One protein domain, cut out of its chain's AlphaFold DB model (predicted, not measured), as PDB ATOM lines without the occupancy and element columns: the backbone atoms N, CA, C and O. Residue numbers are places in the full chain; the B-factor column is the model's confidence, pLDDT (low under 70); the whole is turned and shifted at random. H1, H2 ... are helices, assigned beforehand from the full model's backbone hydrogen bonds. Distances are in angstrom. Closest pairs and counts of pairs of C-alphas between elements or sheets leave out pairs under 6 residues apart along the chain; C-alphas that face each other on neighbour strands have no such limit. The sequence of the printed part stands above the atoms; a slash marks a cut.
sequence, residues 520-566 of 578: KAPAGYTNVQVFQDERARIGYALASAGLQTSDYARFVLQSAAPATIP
ATOM      1  N   LYS A 520     177.524 255.324 315.041       62.00
ATOM      2  CA  LYS A 520     177.596 255.562 316.487       62.00
ATOM      3  C   LYS A 520     179.064 255.536 316.899       62.00
ATOM      4  O   LYS A 520     179.703 254.495 316.769       62.00
ATOM      5  N   ALA A 521     179.592 256.651 317.403       61.03
ATOM      6  CA  ALA A 521     180.921 256.652 318.005       61.03
ATOM      7  C   ALA A 521     180.926 255.697 319.221       61.03
ATOM      8  O   ALA A 521     180.010 255.782 320.049       61.03
ATOM      9  N   PRO A 522     181.905 254.783 319.354       60.38
ATOM     10  CA  PRO A 522     182.020 253.967 320.552       60.38
ATOM     11  C   PRO A 522     182.358 254.865 321.751       60.38
ATOM     12  O   PRO A 522     183.184 255.774 321.653       60.38
ATOM     13  N   ALA A 523     181.708 254.630 322.891       59.16
ATOM     14  CA  ALA A 523     181.937 255.417 324.099       59.16
ATOM     15  C   ALA A 523     183.382 255.223 324.599       59.16
ATOM     16  O   ALA A 523     183.791 254.095 324.867       59.16
ATOM     17  N   GLY A 524     184.146 256.315 324.720       66.56
ATOM     18  CA  GLY A 524     185.526 256.307 325.232       66.56
ATOM     19  C   GLY A 524     186.608 256.776 324.251       66.56
ATOM     20  O   GLY A 524     187.746 256.955 324.676       66.56
ATOM     21  N   TYR A 525     186.275 257.027 322.979       72.00
ATOM     22  CA  TYR A 525     187.207 257.614 322.007       72.00
ATOM     23  C   TYR A 525     187.115 259.146 321.980       72.00
ATOM     24  O   TYR A 525     186.038 259.724 322.128       72.00
ATOM     25  N   THR A 526     188.250 259.816 321.770       74.25
ATOM     26  CA  THR A 526     188.308 261.281 321.584       74.25
ATOM     27  C   THR A 526     187.965 261.666 320.145       74.25
ATOM     28  O   THR A 526     188.223 260.899 319.223       74.25
ATOM     29  N   ASN A 527     187.446 262.882 319.920       72.56
ATOM     30  CA  ASN A 527     187.086 263.368 318.575       72.56
ATOM     31  C   ASN A 527     188.227 263.194 317.557       72.56
ATOM     32  O   ASN A 527     187.987 262.794 316.423       72.56
ATOM     33  N   VAL A 528     189.476 263.412 317.978       75.62
ATOM     34  CA  VAL A 528     190.663 263.217 317.129       75.62
ATOM     35  C   VAL A 528     190.811 261.758 316.679       75.62
ATOM     36  O   VAL A 528     191.110 261.515 315.518       75.62
ATOM     37  N   GLN A 529     190.553 260.789 317.562       71.94
ATOM     38  CA  GLN A 529     190.616 259.356 317.247       71.94
ATOM     39  C   GLN A 529     189.469 258.923 316.325       71.94
ATOM     40  O   GLN A 529     189.654 258.057 315.480       71.94
ATOM     41  N   VAL A 530     188.296 259.555 316.442       71.06
ATOM     42  CA  VAL A 530     187.147 259.284 315.563       71.06
ATOM     43  C   VAL A 530     187.397 259.804 314.142       71.06
ATOM     44  O   VAL A 530     187.083 259.113 313.179       71.06
ATOM     45  N   PHE A 531     188.019 260.978 313.986       75.44
ATOM     46  CA  PHE A 531     188.346 261.549 312.671       75.44
ATOM     47  C   PHE A 531     189.606 260.961 312.006       75.44
ATOM     48  O   PHE A 531     189.930 261.361 310.888       75.44
ATOM     49  N   GLN A 532     190.308 260.016 312.640       77.50
ATOM     50  CA  GLN A 532     191.361 259.240 311.967       77.50
ATOM     51  C   GLN A 532     190.788 258.244 310.950       77.50
ATOM     52  O   GLN A 532     191.466 257.922 309.977       77.50
ATOM     53  N   ASP A 533     189.549 257.780 311.143       76.62
ATOM     54  CA  ASP A 533     188.883 256.906 310.180       76.62
ATOM     55  C   ASP A 533     188.358 257.720 308.987       76.62
ATOM     56  O   ASP A 533     187.555 258.651 309.130       76.62
ATOM     57  N   GLU A 534     188.804 257.356 307.785       77.94
ATOM     58  CA  GLU A 534     188.397 258.001 306.543       77.94
ATOM     59  C   GLU A 534     186.882 257.929 306.321       77.94
ATOM     60  O   GLU A 534     186.276 258.921 305.904       77.94
ATOM     61  N   ARG A 535     186.244 256.819 306.711       76.62
ATOM     62  CA  ARG A 535     184.786 256.652 306.622       76.62
ATOM     63  C   ARG A 535     184.039 257.621 307.534       76.62
ATOM     64  O   ARG A 535     182.996 258.143 307.143       76.62
ATOM     65  N   ALA A 536     184.573 257.904 308.722       76.69
ATOM     66  CA  ALA A 536     183.968 258.850 309.657       76.69
ATOM     67  C   ALA A 536     184.075 260.300 309.153       76.69
ATOM     68  O   ALA A 536     183.103 261.052 309.251       76.69
ATOM     69  N   ARG A 537     185.207 260.681 308.538       81.38
ATOM     70  CA  ARG A 537     185.375 262.001 307.894       81.38
ATOM     71  C   ARG A 537     184.409 262.193 306.727       81.38
ATOM     72  O   ARG A 537     183.730 263.215 306.656       81.38
ATOM     73  N   ILE A 538     184.326 261.199 305.839       79.94
ATOM     74  CA  ILE A 538     183.422 261.217 304.681       79.94
ATOM     75  C   ILE A 538     181.966 261.265 305.151       79.94
ATOM     76  O   ILE A 538     181.188 262.075 304.657       79.94
ATOM     77  N   GLY A 539     181.598 260.455 306.149       78.94
ATOM     78  CA  GLY A 539     180.249 260.449 306.715       78.94
ATOM     79  C   GLY A 539     179.843 261.803 307.301       78.94
ATOM     80  O   GLY A 539     178.722 262.255 307.069       78.94
ATOM     81  N   TYR A 540     180.755 262.482 308.001       79.50
ATOM     82  CA  TYR A 540     180.505 263.829 308.519       79.50
ATOM     83  C   TYR A 540     180.353 264.864 307.394       79.50
ATOM     84  O   TYR A 540     179.424 265.666 307.434       79.50
ATOM     85  N   ALA A 541     181.203 264.813 306.361       81.25
ATOM     86  CA  ALA A 541     181.116 265.706 305.202       81.25
ATOM     87  C   ALA A 541     179.825 265.504 304.383       81.25
ATOM     88  O   ALA A 541     179.226 266.461 303.899       81.25
ATOM     89  N   LEU A 542     179.359 264.259 304.247       80.69
ATOM     90  CA  LEU A 542     178.096 263.950 303.572       80.69
ATOM     91  C   LEU A 542     176.881 264.408 304.390       80.69
ATOM     92  O   LEU A 542     175.898 264.861 303.807       80.69
ATOM     93  N   ALA A 543     176.952 264.321 305.722       74.69
ATOM     94  CA  ALA A 543     175.908 264.820 306.616       74.69
ATOM     95  C   ALA A 543     175.835 266.357 306.626       74.69
ATOM     96  O   ALA A 543     174.741 266.915 306.536       74.69
ATOM     97  N   SER A 544     176.977 267.054 306.646       77.19
ATOM     98  CA  SER A 544     176.997 268.520 306.536       77.19
ATOM     99  C   SER A 544     176.504 269.018 305.173       77.19
ATOM    100  O   SER A 544     175.947 270.110 305.096       77.19
ATOM    101  N   ALA A 545     176.640 268.209 304.118       78.94
ATOM    102  CA  ALA A 545     176.089 268.477 302.790       78.94
ATOM    103  C   ALA A 545     174.620 268.026 302.604       78.94
ATOM    104  O   ALA A 545     174.064 268.215 301.525       78.94
ATOM    105  N   GLY A 546     173.982 267.413 303.610       77.12
ATOM    106  CA  GLY A 546     172.593 266.944 303.518       77.12
ATOM    107  C   GLY A 546     172.379 265.704 302.632       77.12
ATOM    108  O   GLY A 546     171.241 265.365 302.309       77.12
ATOM    109  N   LEU A 547     173.453 265.016 302.229       79.44
ATOM    110  CA  LEU A 547     173.446 263.886 301.287       79.44
ATOM    111  C   LEU A 547     173.448 262.510 301.974       79.44
ATOM    112  O   LEU A 547     173.553 261.483 301.298       79.44
ATOM    113  N   GLN A 548     173.298 262.469 303.301       71.62
ATOM    114  CA  GLN A 548     173.467 261.287 304.154       71.62
ATOM    115  C   GLN A 548     172.566 260.086 303.818       71.62
ATOM    116  O   GLN A 548     172.908 258.950 304.140       71.62
ATOM    117  N   THR A 549     171.415 260.310 303.182       73.56
ATOM    118  CA  THR A 549     170.452 259.258 302.808       73.56
ATOM    119  C   THR A 549     170.561 258.809 301.348       73.56
ATOM    120  O   THR A 549     169.913 257.826 300.980       73.56
ATOM    121  N   SER A 550     171.372 259.485 300.524       80.00
ATOM    122  CA  SER A 550     171.510 259.185 299.093       80.00
ATOM    123  C   SER A 550     172.210 257.846 298.827       80.00
ATOM    124  O   SER A 550     173.055 257.394 299.604       80.00
ATOM    125  N   ASP A 551     171.899 257.219 297.692       79.62
ATOM    126  CA  ASP A 551     172.594 256.004 297.240       79.62
ATOM    127  C   ASP A 551     174.076 256.287 296.948       79.62
ATOM    128  O   ASP A 551     174.935 255.442 297.196       79.62
ATOM    129  N   TYR A 552     174.390 257.517 296.524       81.69
ATOM    130  CA  TYR A 552     175.758 257.999 296.350       81.69
ATOM    131  C   TYR A 552     176.550 257.965 297.663       81.69
ATOM    132  O   TYR A 552     177.663 257.447 297.698       81.69
ATOM    133  N   ALA A 553     175.959 258.428 298.769       78.94
ATOM    134  CA  ALA A 553     176.589 258.347 300.085       78.94
ATOM    135  C   ALA A 553     176.877 256.896 300.504       78.94
ATOM    136  O   ALA A 553     177.935 256.625 301.072       78.94
ATOM    137  N   ARG A 554     175.983 255.948 300.181       77.50
ATOM    138  CA  ARG A 554     176.226 254.518 300.447       77.50
ATOM    139  C   ARG A 554     177.360 253.966 299.587       77.50
ATOM    140  O   ARG A 554     178.222 253.277 300.121       77.50
ATOM    141  N   PHE A 555     177.397 254.314 298.301       81.31
ATOM    142  CA  PHE A 555     178.463 253.891 297.394       81.31
ATOM    143  C   PHE A 555     179.838 254.403 297.843       81.31
ATOM    144  O   PHE A 555     180.781 253.622 297.938       81.31
ATOM    145  N   VAL A 556     179.947 255.692 298.180       81.06
ATOM    146  CA  VAL A 556     181.213 256.311 298.606       81.06
ATOM    147  C   VAL A 556     181.686 255.765 299.961       81.06
ATOM    148  O   VAL A 556     182.876 255.528 300.155       81.06
ATOM    149  N   LEU A 557     180.775 255.508 300.906       77.62
ATOM    150  CA  LEU A 557     181.143 254.900 302.192       77.62
ATOM    151  C   LEU A 557     181.550 253.425 302.061       77.62
ATOM    152  O   LEU A 557     182.386 252.959 302.837       77.62
ATOM    153  N   GLN A 558     180.985 252.694 301.097       78.81
ATOM    154  CA  GLN A 558     181.353 251.304 300.825       78.81
ATOM    155  C   GLN A 558     182.722 251.193 300.140       78.81
ATOM    156  O   GLN A 558     183.466 250.258 300.432       78.81
ATOM    157  N   SER A 559     183.069 252.147 299.270       78.00
ATOM    158  CA  SER A 559     184.358 252.177 298.569       78.00
ATOM    159  C   SER A 559     185.520 252.713 299.413       78.00
ATOM    160  O   SER A 559     186.668 252.377 299.137       78.00
ATOM    161  N   ALA A 560     185.254 253.484 300.472       75.94
ATOM    162  CA  ALA A 560     186.285 253.905 301.422       75.94
ATOM    163  C   ALA A 560     186.815 252.710 302.241       75.94
ATOM    164  O   ALA A 560     186.030 251.907 302.754       75.94
ATOM    165  N   ALA A 561     188.134 252.587 302.406       68.62
ATOM    166  CA  ALA A 561     188.754 251.509 303.179       68.62
ATOM    167  C   ALA A 561     188.652 251.770 304.699       68.62
ATOM    168  O   ALA A 561     188.776 252.919 305.128       68.62
ATOM    169  N   PRO A 562     188.427 250.745 305.544       67.31
ATOM    170  CA  PRO A 562     188.493 250.919 306.992       67.31
ATOM    171  C   PRO A 562     189.943 251.168 307.438       67.31
ATOM    172  O   PRO A 562     190.868 250.532 306.935       67.31
ATOM    173  N   ALA A 563     190.146 252.051 308.422       67.00
ATOM    174  CA  ALA A 563     191.483 252.417 308.912       67.00
ATOM    175  C   ALA A 563     192.259 251.255 309.574       67.00
ATOM    176  O   ALA A 563     193.472 251.330 309.747       67.00
ATOM    177  N   THR A 564     191.576 250.169 309.946       65.44
ATOM    178  CA  THR A 564     192.188 248.938 310.465       65.44
ATOM    179  C   THR A 564     191.550 247.718 309.809       65.44
ATOM    180  O   THR A 564     190.326 247.603 309.743       65.44
ATOM    181  N   ILE A 565     192.385 246.799 309.321       68.19
ATOM    182  CA  ILE A 565     191.931 245.519 308.765       68.19
ATOM    183  C   ILE A 565     191.358 244.680 309.925       68.19
ATOM    184  O   ILE A 565     192.013 244.585 310.970       68.19
ATOM    185  N   PRO A 566     190.156 244.083 309.782       68.25
ATOM    186  CA  PRO A 566     189.593 243.193 310.791       68.25
ATOM    187  C   PRO A 566     190.568 242.067 311.143       68.25
ATOM    188  O   PRO A 566     191.256 241.531 310.273       68.25
TER     189      PRO A 566
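This is residues 520 to 566 of the 578 residues of an uncharacterized protein of Thecamonas trahens ATCC 50062 (UniProt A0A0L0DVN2). Two helices, H2 and H3, lie side by side as a helical hairpin, with the short helix H1 off the starting end of H2. Residues 523 to 529, partly in H1, stick out from this body. The printed part has 47 residues with three named helices, H1, H2, H3 in chain order, and no named strand: all helix. It is only just compact, close to loose, with a radius of gyration of the C-alphas of 11.2 A and spans of 30 by 23 by 14 A.

H1, residues 527 to 530, begins at C-alpha 527 (187.086, 263.368, 318.575) and measures 5.1 A. H2, residues 534 to 544, is 15.5 A long. H3, residues 551 to 559, is 12.4 A long and ends at C-alpha 559 (184.358, 252.177, 298.569).

H1 and H2 are close but not clearly touching; their closest C-alphas, of Val 530 and Ala 536, are 6.7 A apart. H2 and H3, a hairpin, touch at a shallow tilt of 17 degrees, opposite ways; their closest C-alphas, of Arg 535 and Leu 557, are 6.0 A apart. H1 and H3 are apart. In H2 and H3 every O i to N i+4 pair is within hydrogen-bond range; H1 is too short for one.

The farthest C-alphas, of Gly 524 and Asp 551, are 30.8 A apart. The printed part has no cut and no long link between helices. Residues 520 to 524 and 561 to 566 have pLDDT under 70.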